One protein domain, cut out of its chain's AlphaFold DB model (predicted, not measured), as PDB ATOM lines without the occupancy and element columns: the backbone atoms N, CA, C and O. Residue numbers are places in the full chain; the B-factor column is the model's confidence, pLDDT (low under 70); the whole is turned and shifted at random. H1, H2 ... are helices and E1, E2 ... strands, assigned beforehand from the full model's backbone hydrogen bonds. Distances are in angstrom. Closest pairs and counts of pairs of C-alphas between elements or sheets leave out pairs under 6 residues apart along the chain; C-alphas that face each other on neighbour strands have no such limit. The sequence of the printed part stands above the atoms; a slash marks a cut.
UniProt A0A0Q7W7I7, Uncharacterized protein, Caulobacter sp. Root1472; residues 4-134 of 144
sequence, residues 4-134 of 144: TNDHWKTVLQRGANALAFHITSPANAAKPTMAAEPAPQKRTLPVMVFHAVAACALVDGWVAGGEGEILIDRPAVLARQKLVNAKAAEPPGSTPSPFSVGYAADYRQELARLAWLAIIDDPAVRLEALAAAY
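What this domain is: This is residues 4 to 134 of the 144 residues of an uncharacterized protein of Caulobacter sp. Root1472 (UniProt A0A0Q7W7I7). Two long helices, H2 and H4, cross nearly at right angles in the middle; H3 folds back beside H4 as a helical hairpin, and H1 packs on both H2 and H4. A small hairpin of two strands, E1 and E2, covers one side of H2 and reaches H3, while H5 packs on the opposite side of H2. You are reading 131 residues with five named helices and two named strands, in the order H1, E1, E2, H2, H3, H4, H5; the sheet, E1 - E2, is antiparallel, and the class is mostly helix. The whole is compact, with a radius of gyration of the C-alphas of 14.5 A, and spans 43 by 33 by 23 A.

Where its parts are: Find C-alpha 4 at (179.704, 176.692, 181.914); from there H1, residues 4 to 17, runs 20.2 A. Next come E1, residues 19 to 23, and E2, residues 34 to 38, each 13.3 A long. At C-alpha 47, (171.904, 189.412, 173.204), H2 begins and runs 27.4 A to residue 65. H3, residues 74 to 88, measures 20.8 A, and H4, residues 98 to 119, measures 31.8 A. H5, residues 123 to 133, runs 15.3 A and ends at C-alpha 133, (179.413, 186.594, 159.693).

How they stand to each other: Look first at the hubs, H2 and H4, which touch four helices each. They touch each other about perpendicular, at 77 degrees, with the C-alphas of Cys 56 and Leu 111 closest at 5.7 A. H1 touches H2 with residues 11 to 16 alone, closest at the C-alphas of Gly 15 and Val 53, 4.1 A. H1 touches H4 at a steep tilt of 40 degrees, opposite ways, closest at the C-alphas of Leu 12 and Ala 112, 5.2 A. H3 and H4 form a helical hairpin at 36 degrees, only just steep, with the C-alphas of Leu 83 and Tyr 103 closest at 5.1 A. H5 touches H2 at a steep tilt of 63 degrees, the C-alphas of Ala 54 and Ala 131 closest at 4.9 A; H4 and H5 touch only at the corner. H3 and H5 are apart. In the hairpin of E1 and E2, N 20 and O 37 are 2.8 A apart, and N 35 and O 22 are 2.9 A apart, within hydrogen-bond range. The closest C-alphas of E2 and H2 are those of Ala 36 and Ala 57, 5.3 A apart. In H1, H2, H3, H4 and H5 every O i to N i+4 pair is within hydrogen-bond range.

The domain as a whole: The C-alphas of Thr 4 and Asn 28, the two farthest apart, are 45.7 A from each other. The printed part has no cut, and no link is long. Mean pLDDT of the printed part is 93.3, and no printed residue is under 70.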
ATOM      1  N   THR A   4     179.445 175.816 183.064       76.44
ATOM      2  CA  THR A   4     179.704 176.692 181.914       76.44
ATOM      3  C   THR A   4     179.294 176.045 180.591       76.44
ATOM      4  O   THR A   4     178.698 176.707 179.746       76.44
ATOM      5  N   ASN A   5     179.538 174.745 180.407       83.88
ATOM      6  CA  ASN A   5     179.143 174.049 179.178       83.88
ATOM      7  C   ASN A   5     177.616 173.934 179.071       83.88
ATOM      8  O   ASN A   5     177.059 174.050 177.980       83.88
ATOM      9  N   ASP A   6     176.928 173.745 180.198       88.56
ATOM     10  CA  ASP A   6     175.466 173.646 180.230       88.56
ATOM     11  C   ASP A   6     174.795 174.995 179.930       88.56
ATOM     12  O   ASP A   6     173.760 175.046 179.253       88.56
ATOM     13  N   HIS A   7     175.423 176.104 180.342       93.31
ATOM     14  CA  HIS A   7     174.995 177.452 179.969       93.31
ATOM     15  C   HIS A   7     174.980 177.640 178.443       93.31
ATOM     16  O   HIS A   7     173.946 178.008 177.879       93.31
ATOM     17  N   TRP A   8     176.088 177.333 177.764       95.44
ATOM     18  CA  TRP A   8     176.204 177.519 176.313       95.44
ATOM     19  C   TRP A   8     175.261 176.622 175.521       95.44
ATOM     20  O   TRP A   8     174.588 177.093 174.606       95.44
ATOM     21  N   LYS A   9     175.113 175.357 175.927       94.00
ATOM     22  CA  LYS A   9     174.113 174.453 175.338       94.00
ATOM     23  C   LYS A   9     172.699 175.019 175.446       94.00
ATOM     24  O   LYS A   9     171.940 174.966 174.482       94.00
ATOM     25  N   THR A  10     172.358 175.614 176.589       96.38
ATOM     26  CA  THR A  10     171.051 176.256 176.790       96.38
ATOM     27  C   THR A  10     170.870 177.466 175.873       96.38
ATOM     28  O   THR A  10     169.804 177.634 175.277       96.38
ATOM     29  N   VAL A  11     171.898 178.308 175.729       97.44
ATOM     30  CA  VAL A  11     171.882 179.467 174.820       97.44
ATOM     31  C   VAL A  11     171.668 179.025 173.370       97.44
ATOM     32  O   VAL A  11     170.765 179.540 172.711       97.44
ATOM     33  N   LEU A  12     172.420 178.026 172.905       98.12
ATOM     34  CA  LEU A  12     172.314 177.490 171.546       98.12
ATOM     35  C   LEU A  12     170.964 176.827 171.281       98.12
ATOM     36  O   LEU A  12     170.351 177.081 170.246       98.12
ATOM     37  N   GLN A  13     170.438 176.054 172.235       97.69
ATOM     38  CA  GLN A  13     169.114 175.450 172.101       97.69
ATOM     39  C   GLN A  13     168.017 176.516 171.990       97.69
ATOM     40  O   GLN A  13     167.094 176.381 171.184       97.69
ATOM     41  N   ARG A  14     168.114 177.600 172.772       97.06
ATOM     42  CA  ARG A  14     167.188 178.737 172.665       97.06
ATOM     43  C   ARG A  14     167.322 179.452 171.323       97.06
ATOM     44  O   ARG A  14     166.296 179.803 170.750       97.06
ATOM     45  N   GLY A  15     168.546 179.627 170.824       97.31
ATOM     46  CA  GLY A  15     168.813 180.190 169.500       97.31
ATOM     47  C   GLY A  15     168.191 179.352 168.382       97.31
ATOM     48  O   GLY A  15     167.389 179.859 167.604       97.31
ATOM     49  N   ALA A  16     168.452 178.043 168.363       97.81
ATOM     50  CA  ALA A  16     167.872 177.128 167.380       97.81
ATOM     51  C   ALA A  16     166.330 177.094 167.444       97.81
ATOM     52  O   ALA A  16     165.651 177.080 166.417       97.81
ATOM     53  N   ASN A  17     165.747 177.150 168.646       96.50
ATOM     54  CA  ASN A  17     164.291 177.211 168.839       96.50
ATOM     55  C   ASN A  17     163.653 178.514 168.346       96.50
ATOM     56  O   ASN A  17     162.457 178.531 168.056       96.50
ATOM     57  N   ALA A  18     164.435 179.582 168.224       96.06
ATOM     58  CA  ALA A  18     164.001 180.857 167.675       96.06
ATOM     59  C   ALA A  18     164.166 180.944 166.143       96.06
ATOM     60  O   ALA A  18     163.931 182.008 165.577       96.06
ATOM     61  N   LEU A  19     164.501 179.839 165.463       95.88
ATOM     62  CA  LEU A  19     164.494 179.745 164.003       95.88
ATOM     63  C   LEU A  19     163.141 179.289 163.452       95.88
ATOM     64  O   LEU A  19     162.491 178.373 163.978       95.88
ATOM     65  N   ALA A  20     162.766 179.887 162.329       94.00
ATOM     66  CA  ALA A  20     161.747 179.400 161.419       94.00
ATOM     67  C   ALA A  20     162.415 178.821 160.165       94.00
ATOM     68  O   ALA A  20     163.448 179.303 159.714       94.00
ATOM     69  N   PHE A  21     161.821 177.768 159.608       94.38
ATOM     70  CA  PHE A  21     162.320 177.110 158.404       94.38
ATOM     71  C   PHE A  21     161.339 177.336 157.266       94.38
ATOM     72  O   PHE A  21     160.164 176.965 157.378       94.38
ATOM     73  N   HIS A  22     161.812 177.919 156.170       90.88
ATOM     74  CA  HIS A  22     160.965 178.298 155.049       90.88
ATOM     75  C   HIS A  22     161.485 177.718 153.746       90.88
ATOM     76  O   HIS A  22     162.671 177.825 153.446       90.88
ATOM     77  N   ILE A  23     160.581 177.151 152.944       92.00
ATOM     78  CA  ILE A  23     160.888 176.811 151.557       92.00
ATOM     79  C   ILE A  23     161.160 178.115 150.794       92.00
ATOM     80  O   ILE A  23     160.442 179.111 150.958       92.00
ATOM     81  N   THR A  24     162.242 178.120 150.022       89.56
ATOM     82  CA  THR A  24     162.690 179.249 149.192       89.56
ATOM     83  C   THR A  24     162.559 178.960 147.701       89.56
ATOM     84  O   THR A  24     162.521 179.889 146.901       89.56
ATOM     85  N   SER A  25     162.444 177.689 147.314       87.75
ATOM     86  CA  SER A  25     162.164 177.286 145.937       87.75
ATOM     87  C   SER A  25     160.682 177.473 145.576       87.75
ATOM     88  O   SER A  25     159.827 177.411 146.463       87.75
ATOM     89  N   PRO A  26     160.340 177.599 144.281       84.19
ATOM     90  CA  PRO A  26     158.956 177.533 143.817       84.19
ATOM     91  C   PRO A  26     158.253 176.227 144.212       84.19
ATOM     92  O   PRO A  26     158.894 175.194 144.431       84.19
ATOM     93  N   ALA A  27     156.917 176.258 144.232       76.12
ATOM     94  CA  ALA A  27     156.111 175.047 144.359       76.12
ATOM     95  C   ALA A  27     156.448 174.065 143.218       76.12
ATOM     96  O   ALA A  27     156.636 174.481 142.076       76.12
ATOM     97  N   ASN A  28     156.519 172.766 143.528       78.06
ATOM     98  CA  ASN A  28     156.875 171.681 142.597       78.06
ATOM     99  C   ASN A  28     158.319 171.694 142.058       78.06
ATOM    100  O   ASN A  28     158.613 170.995 141.087       78.06
ATOM    101  N   ALA A  29     159.240 172.451 142.664       84.50
ATOM    102  CA  ALA A  29     160.653 172.353 142.312       84.50
ATOM    103  C   ALA A  29     161.160 170.907 142.487       84.50
ATOM    104  O   ALA A  29     160.984 170.309 143.548       84.50
ATOM    105  N   ALA A  30     161.839 170.366 141.467       84.19
ATOM    106  CA  ALA A  30     162.377 169.000 141.493       84.19
ATOM    107  C   ALA A  30     163.351 168.761 142.662       84.19
ATOM    108  O   ALA A  30     163.455 167.652 143.181       84.19
ATOM    109  N   LYS A  31     164.047 169.820 143.091       88.81
ATOM    110  CA  LYS A  31     164.875 169.841 144.295       88.81
ATOM    111  C   LYS A  31     164.461 171.038 145.159       88.81
ATOM    112  O   LYS A  31     164.904 172.152 144.874       88.81
ATOM    113  N   PRO A  32     163.603 170.845 146.174       91.00
ATOM    114  CA  PRO A  32     163.180 171.935 147.039       91.00
ATOM    115  C   PRO A  32     164.356 172.501 147.836       91.00
ATOM    116  O   PRO A  32     165.221 171.762 148.314       91.00
ATOM    117  N   THR A  33     164.372 173.821 148.002       92.19
ATOM    118  CA  THR A  33     165.349 174.530 148.833       92.19
ATOM    119  C   THR A  33     164.656 175.157 150.028       92.19
ATOM    120  O   THR A  33     163.490 175.544 149.966       92.19
ATOM    121  N   MET A  34     165.383 175.254 151.133       94.25
ATOM    122  CA  MET A  34     164.906 175.806 152.395       94.25
ATOM    123  C   MET A  34     165.984 176.706 152.976       94.25
ATOM    124  O   MET A  34     167.166 176.452 152.742       94.25
ATOM    125  N   ALA A  35     165.576 177.702 153.750       93.88
ATOM    126  CA  ALA A  35     166.456 178.494 154.592       93.88
ATOM    127  C   ALA A  35     165.930 178.501 156.030       93.88
ATOM    128  O   ALA A  35     164.711 178.516 156.255       93.88
ATOM    129  N   ALA A  36     166.849 178.476 156.992       94.88
ATOM    130  CA  ALA A  36     166.569 178.860 158.364       94.88
ATOM    131  C   ALA A  36     166.693 180.383 158.517       94.88
ATOM    132  O   ALA A  36     167.713 180.977 158.175       94.88
ATOM    133  N   GLU A  37     165.656 181.011 159.058       93.00
ATOM    134  CA  GLU A  37     165.595 182.454 159.289       93.00
ATOM    135  C   GLU A  37     165.177 182.726 160.744       93.00
ATOM    136  O   GLU A  37     164.434 181.928 161.333       93.00
ATOM    137  N   PRO A  38     165.612 183.842 161.355       91.50
ATOM    138  CA  PRO A  38     165.097 184.274 162.648       91.50
ATOM    139  C   PRO A  38     163.565 184.371 162.630       91.50
ATOM    140  O   PRO A  38     162.980 185.141 161.868       91.50
ATOM    141  N   ALA A  39     162.892 183.610 163.494       88.44
ATOM    142  CA  ALA A  39     161.446 183.703 163.639       88.44
ATOM    143  C   ALA A  39     161.060 185.049 164.283       88.44
ATOM    144  O   ALA A  39     161.792 185.533 165.156       88.44
ATOM    145  N   PRO A  40     159.894 185.633 163.949       84.12
ATOM    146  CA  PRO A  40     159.385 186.816 164.635       84.12
ATOM    147  C   PRO A  40     159.287 186.587 166.148       84.12
ATOM    148  O   PRO A  40     158.614 185.664 166.613       84.12
ATOM    149  N   GLN A  41     159.951 187.439 166.929       82.12
ATOM    150  CA  GLN A  41     159.997 187.312 168.383       82.12
ATOM    151  C   GLN A  41     158.937 188.197 169.041       82.12
ATOM    152  O   GLN A  41     158.863 189.394 168.783       82.12
ATOM    153  N   LYS A  42     158.135 187.619 169.945       79.31
ATOM    154  CA  LYS A  42     157.148 188.376 170.744       79.31
ATOM    155  C   LYS A  42     157.788 189.220 171.850       79.31
ATOM    156  O   LYS A  42     157.137 190.095 172.410       79.31
ATOM    157  N   ARG A  43     159.023 188.894 172.233       81.75
ATOM    158  CA  ARG A  43     159.793 189.555 173.290       81.75
ATOM    159  C   ARG A  43     161.235 189.690 172.832       81.75
ATOM    160  O   ARG A  43     161.732 188.808 172.134       81.75
ATOM    161  N   THR A  44     161.905 190.747 173.273       85.25
ATOM    162  CA  THR A  44     163.334 190.934 173.022       85.25
ATOM    163  C   THR A  44     164.115 189.751 173.585       85.25
ATOM    164  O   THR A  44     163.971 189.392 174.757       85.25
ATOM    165  N   LEU A  45     164.917 189.118 172.733       87.38
ATOM    166  CA  LEU A  45     165.815 188.052 173.150       87.38
ATOM    167  C   LEU A  45     167.030 188.653 173.868       87.38
ATOM    168  O   LEU A  45     167.494 189.725 173.479       87.38
ATOM    169  N   PRO A  46     167.590 187.973 174.885       92.75
ATOM    170  CA  PRO A  46     168.910 188.326 175.393       92.75
ATOM    171  C   PRO A  46     169.937 188.317 174.255       92.75
ATOM    172  O   PRO A  46     169.871 187.437 173.394       92.75
ATOM    173  N   VAL A  47     170.907 189.236 174.281       92.31
ATOM    174  CA  VAL A  47     171.904 189.412 173.204       92.31
ATOM    175  C   VAL A  47     172.592 188.102 172.808       92.31
ATOM    176  O   VAL A  47     172.659 187.763 171.632       92.31
ATOM    177  N   MET A  48     172.973 187.283 173.788       94.25
ATOM    178  CA  MET A  48     173.614 185.986 173.550       94.25
ATOM    179  C   MET A  48     172.705 185.001 172.811       94.25
ATOM    180  O   MET A  48     173.164 184.223 171.981       94.25
ATOM    181  N   VAL A  49     171.401 185.039 173.089       95.88
ATOM    182  CA  VAL A  49     170.427 184.208 172.374       95.88
ATOM    183  C   VAL A  49     170.236 184.739 170.958       95.88
ATOM    184  O   VAL A  49     170.125 183.937 170.043       95.88
ATOM    185  N   PHE A  50     170.253 186.058 170.755       93.94
ATOM    186  CA  PHE A  50     170.212 186.644 169.415       93.94
ATOM    187  C   PHE A  50     171.427 186.225 168.571       93.94
ATOM    188  O   PHE A  50     171.247 185.757 167.449       93.94
ATOM    189  N   HIS A  51     172.642 186.277 169.130       97.19
ATOM    190  CA  HIS A  51     173.837 185.751 168.461       97.19
ATOM    191  C   HIS A  51     173.705 184.254 168.158       97.19
ATOM    192  O   HIS A  51     174.037 183.816 167.060       97.19
ATOM    193  N   ALA A  52     173.144 183.468 169.080       97.75
ATOM    194  CA  ALA A  52     172.887 182.051 168.842       97.75
ATOM    195  C   ALA A  52     171.874 181.795 167.714       97.75
ATOM    196  O   ALA A  52     172.034 180.826 166.981       97.75
ATOM    197  N   VAL A  53     170.853 182.645 167.537       97.50
ATOM    198  CA  VAL A  53     169.944 182.549 166.379       97.50
ATOM    199  C   VAL A  53     170.729 182.730 165.080       97.50
ATOM    200  O   VAL A  53     170.627 181.889 164.192       97.50
ATOM    201  N   ALA A  54     171.527 183.797 164.988       96.50
ATOM    202  CA  ALA A  54     172.331 184.104 163.807       96.50
ATOM    203  C   ALA A  54     173.350 182.993 163.499       96.50
ATOM    204  O   ALA A  54     173.416 182.508 162.372       96.50
ATOM    205  N   ALA A  55     174.071 182.512 164.515       97.81
ATOM    206  CA  ALA A  55     175.021 181.415 164.363       97.81
ATOM    207  C   ALA A  55     174.336 180.117 163.902       97.81
ATOM    208  O   ALA A  55     174.808 179.473 162.971       97.81
ATOM    209  N   CYS A  56     173.194 179.739 164.488       98.12
ATOM    210  CA  CYS A  56     172.457 178.551 164.046       98.12
ATOM    211  C   CYS A  56     171.908 178.696 162.613       98.12
ATOM    212  O   CYS A  56     171.859 177.707 161.884       98.12
ATOM    213  N   ALA A  57     171.512 179.901 162.190       97.50
ATOM    214  CA  ALA A  57     171.098 180.160 160.810       97.50
ATOM    215  C   ALA A  57     172.278 180.078 159.825       97.50
ATOM    216  O   ALA A  57     172.140 179.494 158.752       97.50
ATOM    217  N   LEU A  58     173.455 180.589 160.203       97.19
ATOM    218  CA  LEU A  58     174.690 180.422 159.432       97.19
ATOM    219  C   LEU A  58     175.056 178.937 159.281       97.19
ATOM    220  O   LEU A  58     175.350 178.481 158.178       97.19
ATOM    221  N   VAL A  59     174.960 178.169 160.370       97.75
ATOM    222  CA  VAL A  59     175.197 176.719 160.365       97.75
ATOM    223  C   VAL A  59     174.198 175.986 159.462       97.75
ATOM    224  O   VAL A  59     174.607 175.064 158.764       97.75
ATOM    225  N   ASP A  60     172.920 176.392 159.389       97.62
ATOM    226  CA  ASP A  60     171.990 175.836 158.385       97.62
ATOM    227  C   ASP A  60     172.501 176.052 156.955       97.62
ATOM    228  O   ASP A  60     172.407 175.140 156.132       97.62
ATOM    229  N   GLY A  61     173.079 177.224 156.677       95.88
ATOM    230  CA  GLY A  61     173.745 177.520 155.410       95.88
ATOM    231  C   GLY A  61     174.890 176.549 155.114       95.88
ATOM    232  O   GLY A  61     174.965 176.011 154.009       95.88
ATOM    233  N   TRP A  62     175.717 176.236 156.115       97.06
ATOM    234  CA  TRP A  62     176.782 175.241 155.973       97.06
ATOM    235  C   TRP A  62     176.243 173.836 155.706       97.06
ATOM    236  O   TRP A  62     176.739 173.142 154.821       97.06
ATOM    237  N   VAL A  63     175.187 173.417 156.411       97.31
ATOM    238  CA  VAL A  63     174.546 172.112 156.166       97.31
ATOM    239  C   VAL A  63     173.928 172.060 154.764       97.31
ATOM    240  O   VAL A  63     173.960 171.016 154.113       97.31
ATOM    241  N   ALA A  64     173.368 173.171 154.281       95.19
ATOM    242  CA  ALA A  64     172.785 173.272 152.947       95.19
ATOM    243  C   ALA A  64     173.833 173.178 151.828       95.19
ATOM    244  O   ALA A  64     173.583 172.512 150.822       95.19
ATOM    245  N   GLY A  65     174.964 173.869 151.998       91.88
ATOM    246  CA  GLY A  65     176.047 173.943 151.017       91.88
ATOM    247  C   GLY A  65     177.046 172.791 151.096       91.88
ATOM    248  O   GLY A  65     177.706 172.495 150.108       91.88
ATOM    249  N   GLY A  66     177.138 172.114 152.243       91.00
ATOM    250  CA  GLY A  66     178.174 171.112 152.510       91.00
ATOM    251  C   GLY A  66     179.555 171.711 152.805       91.00
ATOM    252  O   GLY A  66     180.530 170.967 152.863       91.00
ATOM    253  N   GLU A  67     179.640 173.028 153.007       88.69
ATOM    254  CA  GLU A  67     180.876 173.780 153.249       88.69
ATOM    255  C   GLU A  67     180.711 174.659 154.495       88.69
ATOM    256  O   GLU A  67     179.685 175.316 154.659       88.69
ATOM    257  N   GLY A  68     181.709 174.684 155.379       90.44
ATOM    258  CA  GLY A  68     181.673 175.462 156.618       90.44
ATOM    259  C   GLY A  68     182.936 175.283 157.457       90.44
ATOM    260  O   GLY A  68     183.856 174.568 157.068       90.44
ATOM    261  N   GLU A  69     182.976 175.918 158.630       93.19
ATOM    262  CA  GLU A  69     184.140 175.861 159.534       93.19
ATOM    263  C   GLU A  69     184.244 174.545 160.328       93.19
ATOM    264  O   GLU A  69     185.240 174.297 161.004       93.19
ATOM    265  N   ILE A  70     183.219 173.695 160.254       94.62
ATOM    266  CA  ILE A  70     183.144 172.406 160.943       94.62
ATOM    267  C   ILE A  70     182.787 171.287 159.967       94.62
ATOM    268  O   ILE A  70     182.174 171.514 158.923       94.62
ATOM    269  N   LEU A  71     183.107 170.049 160.349       94.38
ATOM    270  CA  LEU A  71     182.663 168.874 159.611       94.38
ATOM    271  C   LEU A  71     181.141 168.710 159.735       94.38
ATOM    272  O   LEU A  71     180.621 168.473 160.827       94.38
ATOM    273  N   ILE A  72     180.443 168.779 158.604       96.31
ATOM    274  CA  ILE A  72     179.015 168.471 158.525       96.31
ATOM    275  C   ILE A  72     178.847 166.962 158.360       96.31
ATOM    276  O   ILE A  72     179.231 166.376 157.347       96.31
ATOM    277  N   ASP A  73     178.270 166.321 159.370       93.88
ATOM    278  CA  ASP A  73     178.037 164.885 159.348       93.88
ATOM    279  C   ASP A  73     176.721 164.504 158.646       93.88
ATOM    280  O   ASP A  73     175.790 165.290 158.451       93.88
ATOM    281  N   ARG A  74     176.649 163.233 158.238       95.06
ATOM    282  CA  ARG A  74     175.487 162.679 157.536       95.06
ATOM    283  C   ARG A  74     174.171 162.814 158.328       95.06
ATOM    284  O   ARG A  74     173.159 163.090 157.682       95.06
ATOM    285  N   PRO A  75     174.124 162.622 159.663       95.44
ATOM    286  CA  PRO A  75     172.909 162.843 160.446       95.44
ATOM    287  C   PRO A  75     172.303 164.238 160.267       95.44
ATOM    288  O   PRO A  75     171.108 164.324 159.981       95.44
ATOM    289  N   ALA A  76     173.107 165.305 160.336       96.75
ATOM    290  CA  ALA A  76     172.613 166.669 160.149       96.75
ATOM    291  C   ALA A  76     172.028 166.889 158.744       96.75
ATOM    292  O   ALA A  76     170.930 167.436 158.601       96.75
ATOM    293  N   VAL A  77     172.708 166.383 157.708       97.25
ATOM    294  CA  VAL A  77     172.225 166.445 156.316       97.25
ATOM    295  C   VAL A  77     170.888 165.717 156.163       97.25
ATOM    296  O   VAL A  77     169.959 166.233 155.542       97.25
ATOM    297  N   LEU A  78     170.753 164.526 156.752       97.56
ATOM    298  CA  LEU A  78     169.517 163.746 156.682       97.56
ATOM    299  C   LEU A  78     168.372 164.392 157.470       97.56
ATOM    300  O   LEU A  78     167.235 164.370 156.997       97.56
ATOM    301  N   ALA A  79     168.646 164.971 158.643       98.00
ATOM    302  CA  ALA A  79     167.657 165.709 159.426       98.00
ATOM    303  C   ALA A  79     167.125 166.914 158.638       98.00
ATOM    304  O   ALA A  79     165.908 167.071 158.496       98.00
ATOM    305  N   ARG A  80     168.027 167.688 158.019       97.94
ATOM    306  CA  ARG A  80     167.659 168.787 157.123       97.94
ATOM    307  C   ARG A  80     166.810 168.294 155.957       97.94
ATOM    308  O   ARG A  80     165.744 168.845 155.706       97.94
ATOM    309  N   GLN A  81     167.244 167.240 155.264       97.06
ATOM    310  CA  GLN A  81     166.542 166.716 154.090       97.06
ATOM    311  C   GLN A  81     165.119 166.244 154.418       97.06
ATOM    312  O   GLN A  81     164.195 166.511 153.649       97.06
ATOM    313  N   LYS A  82     164.920 165.573 155.561       97.06
ATOM    314  CA  LYS A  82     163.585 165.168 156.035       97.06
ATOM    315  C   LYS A  82     162.683 166.376 156.250       97.06
ATOM    316  O   LYS A  82     161.543 166.369 155.788       97.06
ATOM    317  N   LEU A  83     163.205 167.416 156.902       97.75
ATOM    318  CA  LEU A  83     162.459 168.647 157.120       97.75
ATOM    319  C   LEU A  83     162.094 169.317 155.793       97.75
ATOM    320  O   LEU A  83     160.919 169.588 155.566       97.75
ATOM    321  N   VAL A  84     163.064 169.519 154.898       96.12
ATOM    322  CA  VAL A  84     162.840 170.118 153.571       96.12
ATOM    323  C   VAL A  84     161.726 169.386 152.822       96.12
ATOM    324  O   VAL A  84     160.790 170.023 152.346       96.12
ATOM    325  N   ASN A  85     161.794 168.055 152.758       94.44
ATOM    326  CA  ASN A  85     160.800 167.247 152.054       94.44
ATOM    327  C   ASN A  85     159.408 167.377 152.682       94.44
ATOM    328  O   ASN A  85     158.426 167.532 151.960       94.44
ATOM    329  N   ALA A  86     159.320 167.356 154.015       94.44
ATOM    330  CA  ALA A  86     158.050 167.512 154.714       94.44
ATOM    331  C   ALA A  86     157.435 168.899 154.482       94.44
ATOM    332  O   ALA A  86     156.252 168.984 154.172       94.44
ATOM    333  N   LYS A  87     158.231 169.977 154.543       92.62
ATOM    334  CA  LYS A  87     157.728 171.337 154.287       92.62
ATOM    335  C   LYS A  87     157.356 171.558 152.821       92.62
ATOM    336  O   LYS A  87     156.415 172.289 152.551       92.62
ATOM    337  N   ALA A  88     158.069 170.941 151.879       91.69
ATOM    338  CA  ALA A  88     157.759 171.044 150.452       91.69
ATOM    339  C   ALA A  88     156.470 170.299 150.062       91.69
ATOM    340  O   ALA A  88     155.839 170.657 149.072       91.69
ATOM    341  N   ALA A  89     156.079 169.282 150.835       90.81
ATOM    342  CA  ALA A  89     154.835 168.542 150.638       90.81
ATOM    343  C   ALA A  89     153.601 169.245 151.244       90.81
ATOM    344  O   ALA A  89     152.474 168.817 150.996       90.81
ATOM    345  N   GLU A  90     153.790 170.301 152.044       89.38
ATOM    346  CA  GLU A  90     152.692 171.066 152.641       89.38
ATOM    347  C   GLU A  90     152.009 171.945 151.577       89.38
ATOM    348  O   GLU A  90     152.690 172.720 150.897       89.38
ATOM    349  N   PRO A  91     150.671 171.874 151.421       84.31
ATOM    350  CA  PRO A  91     149.951 172.788 150.546       84.31
ATOM    351  C   PRO A  91     150.179 174.257 150.947       84.31
ATOM    352  O   PRO A  91     150.224 174.573 152.140       84.31
ATOM    353  N   PRO A  92     150.265 175.197 149.987       80.06
ATOM    354  CA  PRO A  92     150.404 176.614 150.308       80.06
ATOM    355  C   PRO A  92     149.289 177.107 151.240       80.06
ATOM    356  O   PRO A  92     148.108 176.882 150.987       80.06
ATOM    357  N   GLY A  93     149.665 177.796 152.321       77.75
ATOM    358  CA  GLY A  93     148.719 178.341 153.300       77.75
ATOM    359  C   GLY A  93     148.146 177.322 154.291       77.75
ATOM    360  O   GLY A  93     147.344 177.712 155.140       77.75
ATOM    361  N   SER A  94     148.552 176.048 154.235       81.94
ATOM    362  CA  SER A  94     148.139 175.067 155.237       81.94
ATOM    363  C   SER A  94     148.813 175.316 156.587       81.94
ATOM    364  O   SER A  94     149.908 175.877 156.685       81.94
ATOM    365  N   THR A  95     148.179 174.841 157.657       85.06
ATOM    366  CA  THR A  95     148.850 174.723 158.950       85.06
ATOM    367  C   THR A  95     150.012 173.722 158.856       85.06
ATOM    368  O   THR A  95     149.931 172.766 158.078       85.06
ATOM    369  N   PRO A  96     151.103 173.918 159.626       86.69
ATOM    370  CA  PRO A  96     152.206 172.964 159.656       86.69
ATOM    371  C   PRO A  96     151.734 171.570 160.078       86.69
ATOM    372  O   PRO A  96     151.025 171.421 161.076       86.69
ATOM    373  N   SER A  97     152.162 170.550 159.340       90.19
ATOM    374  CA  SER A  97     151.872 169.156 159.664       90.19
ATOM    375  C   SER A  97     152.651 168.695 160.908       90.19
ATOM    376  O   SER A  97     153.752 169.197 161.170       90.19
ATOM    377  N   PRO A  98     152.158 167.684 161.650       90.88
ATOM    378  CA  PRO A  98     152.903 167.092 162.764       90.88
ATOM    379  C   PRO A  98     154.295 166.583 162.361       90.88
ATOM    380  O   PRO A  98     155.236 166.691 163.144       90.88
ATOM    381  N   PHE A  99     154.448 166.087 161.125       90.81
ATOM    382  CA  PHE A  99     155.735 165.639 160.588       90.81
ATOM    383  C   PHE A  99     156.728 166.790 160.451       90.81
ATOM    384  O   PHE A  99     157.838 166.701 160.968       90.81
ATOM    385  N   SER A 100     156.328 167.901 159.826       93.81
ATOM    386  CA  SER A 100     157.184 169.086 159.723       93.81
ATOM    387  C   SER A 100     157.536 169.669 161.088       93.81
ATOM    388  O   SER A 100     158.647 170.159 161.269       93.81
ATOM    389  N   VAL A 101     156.614 169.619 162.056       94.81
ATOM    390  CA  VAL A 101     156.883 170.057 163.434       94.81
ATOM    391  C   VAL A 101     157.933 169.163 164.096       94.81
ATOM    392  O   VAL A 101     158.901 169.687 164.648       94.81
ATOM    393  N   GLY A 102     157.782 167.838 164.000       96.69
ATOM    394  CA  GLY A 102     158.736 166.866 164.545       96.69
ATOM    395  C   GLY A 102     160.120 166.990 163.910       96.69
ATOM    396  O   GLY A 102     161.101 167.211 164.613       96.69
ATOM    397  N   TYR A 103     160.200 166.981 162.577       97.94
ATOM    398  CA  TYR A 103     161.479 167.131 161.875       97.94
ATOM    399  C   TYR A 103     162.135 168.494 162.113       97.94
ATOM    400  O   TYR A 103     163.360 168.584 162.124       97.94
ATOM    401  N   ALA A 104     161.357 169.556 162.345       97.56
ATOM    402  CA  ALA A 104     161.917 170.847 162.732       97.56
ATOM    403  C   ALA A 104     162.511 170.811 164.144       97.56
ATOM    404  O   ALA A 104     163.508 171.481 164.393       97.56
ATOM    405  N   ALA A 105     161.916 170.065 165.077       97.44
ATOM    406  CA  ALA A 105     162.486 169.879 166.408       97.44
ATOM    407  C   ALA A 105     163.801 169.087 166.344       97.44
ATOM    408  O   ALA A 105     164.803 169.557 166.881       97.44
ATOM    409  N   ASP A 106     163.815 167.967 165.615       97.75
ATOM    410  CA  ASP A 106     165.014 167.143 165.412       97.75
ATOM    411  C   ASP A 106     166.141 167.962 164.769       97.75
ATOM    412  O   ASP A 106     167.271 167.993 165.251       97.75
ATOM    413  N   TYR A 107     165.828 168.708 163.705       98.50
ATOM    414  CA  TYR A 107     166.844 169.485 163.005       98.50
ATOM    415  C   TYR A 107     167.396 170.647 163.844       98.50
ATOM    416  O   TYR A 107     168.585 170.945 163.777       98.50
ATOM    417  N   ARG A 108     166.585 171.271 164.708       98.44
ATOM    418  CA  ARG A 108     167.082 172.283 165.659       98.44
ATOM    419  C   ARG A 108     168.070 171.713 166.669       98.44
ATOM    420  O   ARG A 108     168.985 172.430 167.066       98.44
ATOM    421  N   GLN A 109     167.895 170.461 167.091       98.00
ATOM    422  CA  GLN A 109     168.867 169.796 167.962       98.00
ATOM    423  C   GLN A 109     170.201 169.602 167.235       98.00
ATOM    424  O   GLN A 109     171.252 169.900 167.804       98.00
ATOM    425  N   GLU A 110     170.162 169.202 165.962       98.12
ATOM    426  CA  GLU A 110     171.370 169.101 165.136       98.12
ATOM    427  C   GLU A 110     172.048 170.458 164.930       98.12
ATOM    428  O   GLU A 110     173.258 170.564 165.115       98.12
ATOM    429  N   LEU A 111     171.289 171.523 164.647       98.31
ATOM    430  CA  LEU A 111     171.848 172.874 164.534       98.31
ATOM    431  C   LEU A 111     172.510 173.334 165.835       98.31
ATOM    432  O   LEU A 111     173.618 173.861 165.797       98.31
ATOM    433  N   ALA A 112     171.881 173.098 166.989       98.25
ATOM    434  CA  ALA A 112     172.469 173.445 168.280       98.25
ATOM    435  C   ALA A 112     173.754 172.644 168.562       98.25
ATOM    436  O   ALA A 112     174.724 173.199 169.078       98.25
ATOM    437  N   ARG A 113     173.790 171.355 168.197       97.75
ATOM    438  CA  ARG A 113     174.986 170.509 168.328       97.75
ATOM    439  C   ARG A 113     176.120 170.991 167.426       97.75
ATOM    440  O   ARG A 113     177.249 171.113 167.891       97.75
ATOM    441  N   LEU A 114     175.832 171.265 166.160       98.12
ATOM    442  CA  LEU A 114     176.816 171.758 165.200       98.12
ATOM    443  C   LEU A 114     177.335 173.147 165.596       98.12
ATOM    444  O   LEU A 114     178.544 173.359 165.628       98.12
ATOM    445  N   ALA A 115     176.451 174.059 166.003       97.94
ATOM    446  CA  ALA A 115     176.853 175.363 166.523       97.94
ATOM    447  C   ALA A 115     177.742 175.230 167.769       97.94
ATOM    448  O   ALA A 115     178.719 175.960 167.896       97.94
ATOM    449  N   TRP A 116     177.465 174.264 168.655       97.69
ATOM    450  CA  TRP A 116     178.336 173.977 169.796       97.69
ATOM    451  C   TRP A 116     179.742 173.571 169.350       97.69
ATOM    452  O   TRP A 116     180.710 174.115 169.869       97.69
ATOM    453  N   LEU A 117     179.864 172.677 168.365       96.88
ATOM    454  CA  LEU A 117     181.167 172.281 167.819       96.88
ATOM    455  C   LEU A 117     181.932 173.465 167.212       96.88
ATOM    456  O   LEU A 117     183.148 173.523 167.346       96.88
ATOM    457  N   ALA A 118     181.237 174.421 166.593       97.25
ATOM    458  CA  ALA A 118     181.866 175.589 165.972       97.25
ATOM    459  C   ALA A 118     182.409 176.623 166.977       97.25
ATOM    460  O   ALA A 118     183.263 177.442 166.617       97.25
ATOM    461  N   ILE A 119     181.903 176.604 168.218       97.19
ATOM    462  CA  ILE A 119     182.251 177.584 169.253       97.19
ATOM    463  C   ILE A 119     182.988 176.991 170.458       97.19
ATOM    464  O   ILE A 119     183.411 177.755 171.315       97.19
ATOM    465  N   ILE A 120     183.128 175.663 170.562       95.44
ATOM    466  CA  ILE A 120     183.540 174.980 171.802       95.44
ATOM    467  C   ILE A 120     184.867 175.480 172.393       95.44
ATOM    468  O   ILE A 120     185.006 175.495 173.616       95.44
ATOM    469  N   ASP A 121     185.804 175.911 171.549       93.44
ATOM    470  CA  ASP A 121     187.139 176.345 171.971       93.44
ATOM    471  C   ASP A 121     187.130 177.712 172.679       93.44
ATOM    472  O   ASP A 121     187.870 177.915 173.639       93.44
ATOM    473  N   ASP A 122     186.263 178.633 172.244       95.00
ATOM    474  CA  ASP A 122     186.022 179.930 172.892       95.00
ATOM    475  C   ASP A 122     184.564 180.369 172.652       95.00
ATOM    476  O   ASP A 122     184.271 181.116 171.710       95.00
ATOM    477  N   PRO A 123     183.614 179.885 173.474       95.44
ATOM    478  CA  PRO A 123     182.194 180.004 173.169       95.44
ATOM    479  C   PRO A 123     181.683 181.433 173.012       95.44
ATOM    480  O   PRO A 123     180.814 181.673 172.179       95.44
ATOM    481  N   ALA A 124     182.199 182.384 173.793       94.81
ATOM    482  CA  ALA A 124     181.726 183.763 173.745       94.81
ATOM    483  C   ALA A 124     182.202 184.459 172.465       94.81
ATOM    484  O   ALA A 124     181.377 184.949 171.692       94.81
ATOM    485  N   VAL A 125     183.516 184.440 172.225       96.88
ATOM    486  CA  VAL A 125     184.135 185.117 171.080       96.88
ATOM    487  C   VAL A 125     183.693 184.474 169.770       96.88
ATOM    488  O   VAL A 125     183.327 185.169 168.823       96.88
ATOM    489  N   ARG A 126     183.665 183.139 169.707       97.62
ATOM    490  CA  ARG A 126     183.267 182.421 168.492       97.62
ATOM    491  C   ARG A 126     181.793 182.619 168.173       97.62
ATOM    492  O   ARG A 126     181.459 182.808 167.009       97.62
ATOM    493  N   LEU A 127     180.911 182.630 169.173       97.69
ATOM    494  CA  LEU A 127     179.489 182.885 168.934       97.69
ATOM    495  C   LEU A 127     179.251 184.291 168.366       97.69
ATOM    496  O   LEU A 127     178.456 184.440 167.441       97.69
ATOM    497  N   GLU A 128     179.941 185.304 168.891       97.00
ATOM    498  CA  GLU A 128     179.878 186.670 168.363       97.00
ATOM    499  C   GLU A 128     180.416 186.752 166.927       97.00
ATOM    500  O   GLU A 128     179.757 187.322 166.059       97.00
ATOM    501  N   ALA A 129     181.554 186.111 166.646       97.69
ATOM    502  CA  ALA A 129     182.139 186.074 165.307       97.69
ATOM    503  C   ALA A 129     181.208 185.414 164.274       97.69
ATOM    504  O   ALA A 129     180.985 185.969 163.197       97.69
ATOM    505  N   LEU A 130     180.609 184.267 164.612       97.38
ATOM    506  CA  LEU A 130     179.641 183.595 163.739       97.38
ATOM    507  C   LEU A 130     178.381 184.442 163.530       97.38
ATOM    508  O   LEU A 130     177.856 184.506 162.420       97.38
ATOM    509  N   ALA A 131     177.902 185.118 164.576       96.31
ATOM    510  CA  ALA A 131     176.757 186.013 164.462       96.31
ATOM    511  C   ALA A 131     177.044 187.217 163.551       96.31
ATOM    512  O   ALA A 131     176.169 187.610 162.785       96.31
ATOM    513  N   ALA A 132     178.258 187.770 163.597       95.81
ATOM    514  CA  ALA A 132     178.683 188.864 162.724       95.81
ATOM    515  C   ALA A 132     178.878 188.426 161.261       95.81
ATOM    516  O   ALA A 132     178.659 189.219 160.348       95.81
ATOM    517  N   ALA A 133     179.272 187.170 161.030       95.19
ATOM    518  CA  ALA A 133     179.413 186.594 159.693       95.19
ATOM    519  C   ALA A 133     178.065 186.224 159.048       95.19
ATOM    520  O   ALA A 133     177.978 186.095 157.825       95.19
ATOM    521  N   TYR A 134     177.011 186.044 159.849       92.56
ATOM    522  CA  TYR A 134     175.687 185.722 159.337       92.56
ATOM    523  C   TYR A 134     175.106 186.890 158.535       92.56
ATOM    524  O   TYR A 134     174.791 187.954 159.069       92.56
TER     525      TYR A 134